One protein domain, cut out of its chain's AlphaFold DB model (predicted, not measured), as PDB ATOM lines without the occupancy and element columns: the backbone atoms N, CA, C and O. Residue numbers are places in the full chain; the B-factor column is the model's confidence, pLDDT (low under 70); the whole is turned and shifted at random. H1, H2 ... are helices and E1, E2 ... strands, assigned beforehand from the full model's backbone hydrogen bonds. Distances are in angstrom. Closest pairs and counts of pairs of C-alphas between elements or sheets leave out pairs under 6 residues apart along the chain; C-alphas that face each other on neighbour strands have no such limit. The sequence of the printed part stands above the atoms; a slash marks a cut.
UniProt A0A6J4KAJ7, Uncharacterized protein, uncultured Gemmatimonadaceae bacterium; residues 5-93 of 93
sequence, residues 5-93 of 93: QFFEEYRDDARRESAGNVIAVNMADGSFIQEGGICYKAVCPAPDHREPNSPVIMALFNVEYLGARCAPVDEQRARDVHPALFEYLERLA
ATOM      1  N   GLN A   5     167.603 131.429  94.094       96.50
ATOM      2  CA  GLN A   5     168.490 130.698  94.995       96.50
ATOM      3  C   GLN A   5     168.037 130.907  96.443       96.50
ATOM      4  O   GLN A   5     167.765 132.037  96.850       96.50
ATOM      5  N   PHE A   6     167.948 129.826  97.216       97.19
ATOM      6  CA  PHE A   6     167.383 129.850  98.563       97.19
ATOM      7  C   PHE A   6     168.467 129.781  99.634       97.19
ATOM      8  O   PHE A   6     169.436 129.027  99.516       97.19
ATOM      9  N   PHE A   7     168.279 130.561 100.693       96.88
ATOM     10  CA  PHE A   7     169.203 130.653 101.813       96.88
ATOM     11  C   PHE A   7     168.442 130.581 103.137       96.88
ATOM     12  O   PHE A   7     167.595 131.425 103.401       96.88
ATOM     13  N   GLU A   8     168.734 129.588 103.970       95.12
ATOM     14  CA  GLU A   8     168.168 129.455 105.316       95.12
ATOM     15  C   GLU A   8     168.952 130.355 106.282       95.12
ATOM     16  O   GLU A   8     170.178 130.270 106.357       95.12
ATOM     17  N   GLU A   9     168.255 131.251 106.982       92.69
ATOM     18  CA  GLU A   9     168.861 132.212 107.911       92.69
ATOM     19  C   GLU A   9     169.198 131.527 109.244       92.69
ATOM     20  O   GLU A   9     168.414 130.721 109.759       92.69
ATOM     21  N   TYR A  10     170.353 131.847 109.829       89.56
ATOM     22  CA  TYR A  10     170.712 131.362 111.159       89.56
ATOM     23  C   TYR A  10     170.084 132.225 112.262       89.56
ATOM     24  O   TYR A  10     170.127 133.452 112.233       89.56
ATOM     25  N   ARG A  11     169.557 131.577 113.304       84.81
ATOM     26  CA  ARG A  11     169.182 132.219 114.575       84.81
ATOM     27  C   ARG A  11     170.413 132.582 115.400       84.81
ATOM     28  O   ARG A  11     170.420 133.593 116.098       84.81
ATOM     29  N   ASP A  12     171.413 131.710 115.355       79.12
ATOM     30  CA  ASP A  12     172.687 131.838 116.050       79.12
ATOM     31  C   ASP A  12     173.804 131.512 115.055       79.12
ATOM     32  O   ASP A  12     173.990 130.351 114.674       79.12
ATOM     33  N   ASP A  13     174.540 132.542 114.635       75.19
ATOM     34  CA  ASP A  13     175.625 132.427 113.654       75.19
ATOM     35  C   ASP A  13     176.741 131.474 114.126       75.19
ATOM     36  O   ASP A  13     177.366 130.788 113.315       75.19
ATOM     37  N   ALA A  14     176.999 131.405 115.439       75.62
ATOM     38  CA  ALA A  14     178.064 130.578 116.003       75.62
ATOM     39  C   ALA A  14     177.678 129.095 116.018       75.62
ATOM     40  O   ALA A  14     178.529 128.228 115.816       75.62
ATOM     41  N   ARG A  15     176.392 128.804 116.241       77.75
ATOM     42  CA  ARG A  15     175.862 127.432 116.289       77.75
ATOM     43  C   ARG A  15     175.316 126.955 114.947       77.75
ATOM     44  O   ARG A  15     175.072 125.760 114.798       77.75
ATOM     45  N   ARG A  16     175.159 127.864 113.974       79.94
ATOM     46  CA  ARG A  16     174.525 127.617 112.665       79.94
ATOM     47  C   ARG A  16     173.147 126.971 112.803       79.94
ATOM     48  O   ARG A  16     172.749 126.128 112.003       79.94
ATOM     49  N   GLU A  17     172.427 127.347 113.855       86.12
ATOM     50  CA  GLU A  17     171.072 126.867 114.103       86.12
ATOM     51  C   GLU A  17     170.094 127.675 113.259       86.12
ATOM     52  O   GLU A  17     170.171 128.901 113.226       86.12
ATOM     53  N   SER A  18     169.172 126.996 112.583       87.56
ATOM     54  CA  SER A  18     168.171 127.642 111.735       87.56
ATOM     55  C   SER A  18     167.245 128.577 112.518       87.56
ATOM     56  O   SER A  18     166.770 128.244 113.608       87.56
ATOM     57  N   ALA A  19     166.933 129.731 111.927       89.50
ATOM     58  CA  ALA A  19     165.880 130.634 112.382       89.50
ATOM     59  C   ALA A  19     164.469 130.162 112.002       89.50
ATOM     60  O   ALA A  19     163.493 130.698 112.527       89.50
ATOM     61  N   GLY A  20     164.352 129.143 111.146       93.69
ATOM     62  CA  GLY A  20     163.081 128.686 110.590       93.69
ATOM     63  C   GLY A  20     162.572 129.584 109.464       93.69
ATOM     64  O   GLY A  20     161.376 129.612 109.198       93.69
ATOM     65  N   ASN A  21     163.470 130.345 108.842       95.88
ATOM     66  CA  ASN A  21     163.167 131.332 107.824       95.88
ATOM     67  C   ASN A  21     164.166 131.229 106.670       95.88
ATOM     68  O   ASN A  21     165.311 130.814 106.848       95.88
ATOM     69  N   VAL A  22     163.709 131.608 105.481       97.00
ATOM     70  CA  VAL A  22     164.447 131.466 104.225       97.00
ATOM     71  C   VAL A  22     164.371 132.764 103.427       97.00
ATOM     72  O   VAL A  22     163.332 133.417 103.374       97.00
ATOM     73  N   ILE A  23     165.474 133.110 102.776       96.81
ATOM     74  CA  ILE A  23     165.594 134.203 101.817       96.81
ATOM     75  C   ILE A  23     165.661 133.588 100.415       96.81
ATOM     76  O   ILE A  23     166.527 132.755 100.143       96.81
ATOM     77  N   ALA A  24     164.768 134.003  99.519       97.19
ATOM     78  CA  ALA A  24     164.804 133.654  98.101       97.19
ATOM     79  C   ALA A  24     165.422 134.803  97.301       97.19
ATOM     80  O   ALA A  24     164.804 135.850  97.115       97.19
ATOM     81  N   VAL A  25     166.640 134.608  96.809       96.81
ATOM     82  CA  VAL A  25     167.373 135.580  95.994       96.81
ATOM     83  C   VAL A  25     167.014 135.386  94.525       96.81
ATOM     84  O   VAL A  25     167.190 134.291  93.999       96.81
ATOM     85  N   ASN A  26     166.533 136.438  93.858       94.31
ATOM     86  CA  ASN A  26     166.255 136.413  92.424       94.31
ATOM     87  C   ASN A  26     167.565 136.607  91.643       94.31
ATOM     88  O   ASN A  26     168.110 137.708  91.571       94.31
ATOM     89  N   MET A  27     168.049 135.523  91.045       92.62
ATOM     90  CA  MET A  27     169.262 135.490  90.230       92.62
ATOM     91  C   MET A  27     169.010 135.921  88.780       92.62
ATOM     92  O   MET A  27     169.954 136.314  88.095       92.62
ATOM     93  N   ALA A  28     167.763 135.871  88.306       91.00
ATOM     94  CA  ALA A  28     167.401 136.275  86.947       91.00
ATOM     95  C   ALA A  28     167.502 137.798  86.746       91.00
ATOM     96  O   ALA A  28     167.904 138.253  85.677       91.00
ATOM     97  N   ASP A  29     167.210 138.577  87.790       89.12
ATOM     98  CA  ASP A  29     167.307 140.044  87.778       89.12
ATOM     99  C   ASP A  29     168.757 140.564  87.890       89.12
ATOM    100  O   ASP A  29     169.002 141.762  87.729       89.12
ATOM    101  N   GLY A  30     169.723 139.675  88.148       89.88
ATOM    102  CA  GLY A  30     171.132 140.008  88.331       89.88
ATOM    103  C   GLY A  30     171.445 140.729  89.648       89.88
ATOM    104  O   GLY A  30     170.603 140.893  90.531       89.88
ATOM    105  N   SER A  31     172.703 141.154  89.783       92.94
ATOM    106  CA  SER A  31     173.210 141.902  90.940       92.94
ATOM    107  C   SER A  31     173.515 143.355  90.592       92.94
ATOM    108  O   SER A  31     173.865 143.662  89.451       92.94
ATOM    109  N   PHE A  32     173.522 144.234  91.589       92.38
ATOM    110  CA  PHE A  32     173.970 145.621  91.447       92.38
ATOM    111  C   PHE A  32     174.805 146.059  92.652       92.38
ATOM    112  O   PHE A  32     174.783 145.420  93.699       92.38
ATOM    113  N   ILE A  33     175.564 147.145  92.499       93.81
ATOM    114  CA  ILE A  33     176.376 147.701  93.586       93.81
ATOM    115  C   ILE A  33     175.570 148.779  94.311       93.81
ATOM    116  O   ILE A  33     175.091 149.722  93.680       93.81
ATOM    117  N   GLN A  34     175.460 148.669  95.632       90.19
ATOM    118  CA  GLN A  34     174.856 149.679  96.498       90.19
ATOM    119  C   GLN A  34     175.692 149.819  97.772       90.19
ATOM    120  O   GLN A  34     176.093 148.822  98.360       90.19
ATOM    121  N   GLU A  35     176.001 151.059  98.164       85.19
ATOM    122  CA  GLU A  35     176.818 151.365  99.357       85.19
ATOM    123  C   GLU A  35     178.170 150.620  99.409       85.19
ATOM    124  O   GLU A  35     178.712 150.343 100.472       85.19
ATOM    125  N   GLY A  36     178.739 150.304  98.238       89.25
ATOM    126  CA  GLY A  36     180.008 149.580  98.116       89.25
ATOM    127  C   GLY A  36     179.898 148.053  98.206       89.25
ATOM    128  O   GLY A  36     180.910 147.382  98.028       89.25
ATOM    129  N   GLY A  37     178.700 147.500  98.417       90.88
ATOM    130  CA  GLY A  37     178.433 146.060  98.434       90.88
ATOM    131  C   GLY A  37     177.696 145.572  97.186       90.88
ATOM    132  O   GLY A  37     176.998 146.338  96.522       90.88
ATOM    133  N   ILE A  38     177.844 144.283  96.869       94.44
ATOM    134  CA  ILE A  38     177.043 143.612  95.836       94.44
ATOM    135  C   ILE A  38     175.710 143.207  96.464       94.44
ATOM    136  O   ILE A  38     175.687 142.460  97.442       94.44
ATOM    137  N   CYS A  39     174.612 143.672  95.878       95.38
ATOM    138  CA  CYS A  39     173.256 143.418  96.333       95.38
ATOM    139  C   CYS A  39     172.440 142.669  95.277       95.38
ATOM    140  O   CYS A  39     172.606 142.874  94.072       95.38
ATOM    141  N   TYR A  40     171.512 141.847  95.757       95.06
ATOM    142  CA  TYR A  40     170.500 141.175  94.948       95.06
ATOM    143  C   TYR A  40     169.099 141.553  95.416       95.06
ATOM    144  O   TYR A  40     168.882 141.838  96.597       95.06
ATOM    145  N   LYS A  41     168.133 141.497  94.496       95.06
ATOM    146  CA  LYS A  41     166.717 141.495  94.869       95.06
ATOM    147  C   LYS A  41     166.362 140.146  95.480       95.06
ATOM    148  O   LYS A  41     166.743 139.103  94.949       95.06
ATOM    149  N   ALA A  42     165.606 140.169  96.564       95.56
ATOM    150  CA  ALA A  42     165.185 138.960  97.245       95.56
ATOM    151  C   ALA A  42     163.777 139.099  97.829       95.56
ATOM    152  O   ALA A  42     163.281 140.205  98.052       95.56
ATOM    153  N   VAL A  43     163.164 137.955  98.110       95.81
ATOM    154  CA  VAL A  43     162.009 137.832  98.999       95.81
ATOM    155  C   VAL A  43     162.502 137.230 100.310       95.81
ATOM    156  O   VAL A  43     163.205 136.220 100.305       95.81
ATOM    157  N   CYS A  44     162.180 137.866 101.428       94.75
ATOM    158  CA  CYS A  44     162.710 137.523 102.743       94.75
ATOM    159  C   CYS A  44     161.644 137.679 103.833       94.75
ATOM    160  O   CYS A  44     160.625 138.331 103.593       94.75
ATOM    161  N   PRO A  45     161.888 137.168 105.048       94.25
ATOM    162  CA  PRO A  45     161.053 137.460 106.209       94.25
ATOM    163  C   PRO A  45     160.965 138.963 106.488       94.25
ATOM    164  O   PRO A  45     161.934 139.706 106.305       94.25
ATOM    165  N   ALA A  46     159.813 139.415 106.970       91.19
ATOM    166  CA  ALA A  46     159.633 140.774 107.452       91.19
ATOM    167  C   ALA A  46     160.470 141.007 108.730       91.19
ATOM    168  O   ALA A  46     160.430 140.178 109.640       91.19
ATOM    169  N   PRO A  47     161.188 142.138 108.854       82.75
ATOM    170  CA  PRO A  47     162.151 142.370 109.939       82.75
ATOM    171  C   PRO A  47     161.531 142.381 111.346       82.75
ATOM    172  O   PRO A  47     162.204 142.035 112.321       82.75
ATOM    173  N   ASP A  48     160.247 142.732 111.449       83.88
ATOM    174  CA  ASP A  48     159.496 142.741 112.709       83.88
ATOM    175  C   ASP A  48     159.006 141.341 113.129       83.88
ATOM    176  O   ASP A  48     158.517 141.157 114.243       83.88
ATOM    177  N   HIS A  49     159.170 140.332 112.267       77.50
ATOM    178  CA  HIS A  49     158.716 138.965 112.490       77.50
ATOM    179  C   HIS A  49     159.911 138.004 112.518       77.50
ATOM    180  O   HIS A  49     160.454 137.615 111.485       77.50
ATOM    181  N   ARG A  50     160.314 137.580 113.721       78.31
ATOM    182  CA  ARG A  50     161.464 136.675 113.938       78.31
ATOM    183  C   ARG A  50     161.079 135.231 114.268       78.31
ATOM    184  O   ARG A  50     161.926 134.451 114.701       78.31
ATOM    185  N   GLU A  51     159.807 134.885 114.124       90.19
ATOM    186  CA  GLU A  51     159.342 133.515 114.333       90.19
ATOM    187  C   GLU A  51     159.617 132.656 113.085       90.19
ATOM    188  O   GLU A  51     159.795 133.199 111.997       90.19
ATOM    189  N   PRO A  52     159.704 131.322 113.206       94.56
ATOM    190  CA  PRO A  52     159.739 130.446 112.041       94.56
ATOM    191  C   PRO A  52     158.534 130.678 111.124       94.56
ATOM    192  O   PRO A  52     157.418 130.882 111.604       94.56
ATOM    193  N   ASN A  53     158.746 130.568 109.815       95.44
ATOM    194  CA  ASN A  53     157.725 130.777 108.795       95.44
ATOM    195  C   ASN A  53     157.053 132.170 108.853       95.44
ATOM    196  O   ASN A  53     155.836 132.296 108.700       95.44
ATOM    197  N   SER A  54     157.848 133.214 109.087       95.38
ATOM    198  CA  SER A  54     157.390 134.606 109.187       95.38
ATOM    199  C   SER A  54     156.748 135.139 107.897       95.38
ATOM    200  O   SER A  54     157.131 134.734 106.809       95.38
ATOM    201  N   PRO A  55     155.838 136.126 107.953       94.56
ATOM    202  CA  PRO A  55     155.391 136.842 106.757       94.56
ATOM    203  C   PRO A  55     156.567 137.402 105.948       94.56
ATOM    204  O   PRO A  55     157.555 137.845 106.532       94.56
ATOM    205  N   VAL A  56     156.444 137.420 104.619       95.38
ATOM    206  CA  VAL A  56     157.537 137.816 103.723       95.38
ATOM    207  C   VAL A  56     157.305 139.157 103.031       95.38
ATOM    208  O   VAL A  56     156.170 139.585 102.821       95.38
ATOM    209  N   ILE A  57     158.404 139.803 102.653       95.31
ATOM    210  CA  ILE A  57     158.456 141.051 101.890       95.31
ATOM    211  C   ILE A  57     159.528 140.962 100.802       95.31
ATOM    212  O   ILE A  57     160.430 140.127 100.861       95.31
ATOM    213  N   MET A  58     159.465 141.861  99.823       94.62
ATOM    214  CA  MET A  58     160.584 142.098  98.915       94.62
ATOM    215  C   MET A  58     161.606 143.035  99.559       94.62
ATOM    216  O   MET A  58     161.240 144.082 100.096       94.62
ATOM    217  N   ALA A  59     162.884 142.689  99.452       93.81
ATOM    218  CA  ALA A  59     163.991 143.477  99.974       93.81
ATOM    219  C   ALA A  59     165.256 143.315  99.119       93.81
ATOM    220  O   ALA A  59     165.276 142.606  98.108       93.81
ATOM    221  N   LEU A  60     166.320 144.000  99.533       93.00
ATOM    222  CA  LEU A  60     167.647 143.903  98.938       93.00
ATOM    223  C   LEU A  60     168.600 143.270  99.948       93.00
ATOM    224  O   LEU A  60     168.640 143.701 101.100       93.00
ATOM    225  N   PHE A  61     169.372 142.276  99.515       93.00
ATOM    226  CA  PHE A  61     170.353 141.602 100.366       93.00
ATOM    227  C   PHE A  61     171.759 141.748  99.815       93.00
ATOM    228  O   PHE A  61     172.011 141.461  98.643       93.00
ATOM    229  N   ASN A  62     172.673 142.153 100.695       93.50
ATOM    230  CA  ASN A  62     174.102 142.157 100.423       93.50
ATOM    231  C   ASN A  62     174.642 140.714 100.464       93.50
ATOM    232  O   ASN A  62     174.320 139.941 101.369       93.50
ATOM    233  N   VAL A  63     175.496 140.366  99.503       92.06
ATOM    234  CA  VAL A  63     176.200 139.075  99.427       92.06
ATOM    235  C   VAL A  63     176.951 138.724 100.705       92.06
ATOM    236  O   VAL A  63     176.932 137.568 101.122       92.06
ATOM    237  N   GLU A  64     177.591 139.699 101.345       92.62
ATOM    238  CA  GLU A  64     178.338 139.478 102.585       92.62
ATOM    239  C   GLU A  64     177.416 138.998 103.708       92.62
ATOM    240  O   GLU A  64     177.772 138.085 104.452       92.62
ATOM    241  N   TYR A  65     176.202 139.551 103.786       91.19
ATOM    242  CA  TYR A  65     175.195 139.101 104.741       91.19
ATOM    243  C   TYR A  65     174.785 137.652 104.458       91.19
ATOM    244  O   TYR A  65     174.786 136.827 105.371       91.19
ATOM    245  N   LEU A  66     174.481 137.328 103.195       92.56
ATOM    246  CA  LEU A  66     174.086 135.972 102.797       92.56
ATOM    247  C   LEU A  66     175.182 134.950 103.131       92.56
ATOM    248  O   LEU A  66     174.883 133.873 103.635       92.56
ATOM    249  N   GLY A  67     176.451 135.299 102.903       91.06
ATOM    250  CA  GLY A  67     177.588 134.429 103.204       91.06
ATOM    251  C   GLY A  67     177.903 134.289 104.697       91.06
ATOM    252  O   GLY A  67     178.399 133.245 105.117       91.06
ATOM    253  N   ALA A  68     177.627 135.318 105.501       90.56
ATOM    254  CA  ALA A  68     177.925 135.312 106.932       90.56
ATOM    255  C   ALA A  68     176.806 134.694 107.782       90.56
ATOM    256  O   ALA A  68     177.096 134.033 108.779       90.56
ATOM    257  N   ARG A  69     175.542 134.927 107.406       91.62
ATOM    258  CA  ARG A  69     174.365 134.647 108.249       91.62
ATOM    259  C   ARG A  69     173.396 133.620 107.693       91.62
ATOM    260  O   ARG A  69     172.402 133.315 108.346       91.62
ATOM    261  N   CYS A  70     173.663 133.094 106.505       93.94
ATOM    262  CA  CYS A  70     172.766 132.137 105.883       93.94
ATOM    263  C   CYS A  70     173.510 130.898 105.382       93.94
ATOM    264  O   CYS A  70     174.727 130.900 105.176       93.94
ATOM    265  N   ALA A  71     172.756 129.825 105.169       94.38
ATOM    266  CA  ALA A  71     173.214 128.623 104.485       94.38
ATOM    267  C   ALA A  71     172.457 128.479 103.161       94.38
ATOM    268  O   ALA A  71     171.230 128.567 103.180       94.38
ATOM    269  N   PRO A  72     173.123 128.218 102.023       95.69
ATOM    270  CA  PRO A  72     172.403 127.840 100.814       95.69
ATOM    271  C   PRO A  72     171.669 126.514 101.050       95.69
ATOM    272  O   PRO A  72     172.247 125.566 101.586       95.69
ATOM    273  N   VAL A  73     170.409 126.447 100.630       96.62
ATOM    274  CA  VAL A  73     169.566 125.249 100.725       96.62
ATOM    275  C   VAL A  73     168.890 124.968  99.388       96.62
ATOM    276  O   VAL A  73     168.739 125.863  98.554       96.62
ATOM    277  N   ASP A  74     168.501 123.715  99.167       96.62
ATOM    278  CA  ASP A  74     167.673 123.372  98.016       96.62
ATOM    279  C   ASP A  74     166.220 123.847  98.198       96.62
ATOM    280  O   ASP A  74     165.780 124.223  99.289       96.62
ATOM    281  N   GLU A  75     165.469 123.853  97.096       96.38
ATOM    282  CA  GLU A  75     164.078 124.312  97.070       96.38
ATOM    283  C   GLU A  75     163.166 123.483  97.985       96.38
ATOM    284  O   GLU A  75     162.269 124.037  98.619       96.38
ATOM    285  N   GLN A  76     163.397 122.170  98.086       96.44
ATOM    286  CA  GLN A  76     162.565 121.297  98.911       96.44
ATOM    287  C   GLN A  76     162.735 121.642 100.392       96.44
ATOM    288  O   GLN A  76     161.750 121.884 101.086       96.44
ATOM    289  N   ARG A  77     163.982 121.755 100.856       95.94
ATOM    290  CA  ARG A  77     164.308 122.197 102.212       95.94
ATOM    291  C   ARG A  77     163.741 123.584 102.484       95.94
ATOM    292  O   ARG A  77     163.154 123.797 103.541       95.94
ATOM    293  N   ALA A  78     163.895 124.511 101.542       96.94
ATOM    294  CA  ALA A  78     163.355 125.856 101.669       96.94
ATOM    295  C   ALA A  78     161.830 125.844 101.865       96.94
ATOM    296  O   ALA A  78     161.316 126.558 102.727       96.94
ATOM    297  N   ARG A  79     161.116 125.009 101.101       96.69
ATOM    298  CA  ARG A  79     159.659 124.862 101.175       96.69
ATOM    299  C   ARG A  79     159.205 124.222 102.484       96.69
ATOM    300  O   ARG A  79     158.200 124.654 103.040       96.69
ATOM    301  N   ASP A  80     159.960 123.253 102.994       96.56
ATOM    302  CA  ASP A  80     159.673 122.603 104.276       96.56
ATOM    303  C   ASP A  80     159.879 123.560 105.462       96.56
ATOM    304  O   ASP A  80     159.120 123.532 106.430       96.56
ATOM    305  N   VAL A  81     160.909 124.410 105.395       96.06
ATOM    306  CA  VAL A  81     161.245 125.369 106.459       96.06
ATOM    307  C   VAL A  81     160.316 126.577 106.441       96.06
ATOM    308  O   VAL A  81     159.881 127.029 107.499       96.06
ATOM    309  N   HIS A  82     160.026 127.111 105.255       97.25
ATOM    310  CA  HIS A  82     159.346 128.390 105.110       97.25
ATOM    311  C   HIS A  82     158.248 128.355 104.027       97.25
ATOM    312  O   HIS A  82     158.377 128.995 102.982       97.25
ATOM    313  N   PRO A  83     157.128 127.647 104.254       97.06
ATOM    314  CA  PRO A  83     156.050 127.532 103.269       97.06
ATOM    315  C   PRO A  83     155.418 128.876 102.862       97.06
ATOM    316  O   PRO A  83     155.078 129.054 101.692       97.06
ATOM    317  N   ALA A  84     155.321 129.859 103.766       96.31
ATOM    318  CA  ALA A  84     154.755 131.179 103.455       96.31
ATOM    319  C   ALA A  84     155.566 131.958 102.399       96.31
ATOM    320  O   ALA A  84     154.997 132.745 101.641       96.31
ATOM    321  N   LEU A  85     156.879 131.709 102.298       96.81
ATOM    322  CA  LEU A  85     157.716 132.246 101.223       96.81
ATOM    323  C   LEU A  85     157.253 131.736  99.857       96.81
ATOM    324  O   LEU A  85     157.158 132.507  98.905       96.81
ATOM    325  N   PHE A  86     156.935 130.446  99.768       96.56
ATOM    326  CA  PHE A  86     156.504 129.824  98.520       96.56
ATOM    327  C   PHE A  86     155.109 130.282  98.117       96.56
ATOM    328  O   PHE A  86     154.914 130.628  96.957       96.56
ATOM    329  N   GLU A  87     154.181 130.392  99.072       96.06
ATOM    330  CA  GLU A  87     152.860 130.976  98.811       96.06
ATOM    331  C   GLU A  87     152.959 132.394  98.235       96.06
ATOM    332  O   GLU A  87     152.154 132.786  97.392       96.06
ATOM    333  N   TYR A  88     153.931 133.186  98.694       95.44
ATOM    334  CA  TYR A  88     154.152 134.531  98.180       95.44
ATOM    335  C   TYR A  88     154.763 134.522  96.778       95.44
ATOM    336  O   TYR A  88     154.267 135.214  95.892       95.44
ATOM    337  N   LEU A  89     155.810 133.726  96.557       94.06
ATOM    338  CA  LEU A  89     156.471 133.612  95.255       94.06
ATOM    339  C   LEU A  89     155.519 133.082  94.171       94.06
ATOM    340  O   LEU A  89     155.531 133.583  93.053       94.06
ATOM    341  N   GLU A  90     154.644 132.132  94.509       93.94
ATOM    342  CA  GLU A  90     153.612 131.610  93.602       93.94
ATOM    343  C   GLU A  90     152.562 132.667  93.226       93.94
ATOM    344  O   GLU A  90     152.014 132.607  92.132       93.94
ATOM    345  N   ARG A  91     152.300 133.661  94.087       92.38
ATOM    346  CA  ARG A  91     151.405 134.794  93.769       92.38
ATOM    347  C   ARG A  91     152.051 135.847  92.869       92.38
ATOM    348  O   ARG A  91     151.332 136.695  92.344       92.38
ATOM    349  N   LEU A  92     153.380 135.851  92.757       85.31
ATOM    350  CA  LEU A  92     154.125 136.768  91.889       85.31
ATOM    351  C   LEU A  92     154.324 136.226  90.464       85.31
ATOM    352  O   LEU A  92     154.670 137.015  89.584       85.31
ATOM    353  N   ALA A  93     154.154 134.916  90.264       74.25
ATOM    354  CA  ALA A  93     154.257 134.235  88.971       74.25
ATOM    355  C   ALA A  93     152.981 134.400  88.129       74.25
ATOM    356  O   ALA A  93     153.124 134.531  86.892       74.25
TER     357      ALA A  93
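What this domain is: This is residues 5 to 93 of the 93 residues of an uncharacterized protein of uncultured Gemmatimonadaceae bacterium (UniProt A0A6J4KAJ7). A strongly twisted, branched sheet of six strands folds round so that H1 sits between the hairpin E1-E2 and the meander E3-E4-E5, three strands in a row, each the antiparallel neighbour of the one before. H2 and H3 cover one face of the sheet. The 89 printed residues, with elements in the order E1 E2 E3 E4 E5 H1 E6 H2 H3, are of mixed class and compact, with a radius of gyration of the C-alphas of 12.3 A and spans of 36 by 32 by 25 A; neighbour strands are antiparallel.

Where its parts are: Find C-alpha 5 at (168.490, 130.698, 94.995), where E1, residues 5 to 12, begins. E2, 17 to 26, runs 24.2 A and bends by 76 degrees at residue 20. E3 is 31 to 34; E4, 37 to 45, runs 20.9 A and bends by 74 degrees at 41. Then come E5, 56 to 62, H1, 63 to 69, E6, 70 to 73, H2, 75 to 81, and H3, 83 to 92, ending at (154.125, 136.768, 91.889).

How they stand to each other: Look beside E1 for E2 on one side, N 7 to O 23 at 2.9 A, and E6 on the other, N 8 to O 71 at 2.8 A. Beside E4, E2 (N 24 to O 43, 2.8 A) and E3 (N 32 to O 39, 3.0 A) lie on one side, E5 (N 42 to O 59, 2.9 A) on the other. H1 is on the sheet, its closest C-alphas to E1 being Arg 69 and Tyr 10, 5.7 A. H2 and H3 are on the same face, at heights of 8.2 A and 9.4 A over the sheet. In H1, H2 and H3 every O i to N i+4 pair is within hydrogen-bond range.

The domain as a whole: C-alphas 14 and 93 are farthest apart, 36.2 A. The printed part has no cut, no link is long, and no printed residue is under 70 in pLDDT.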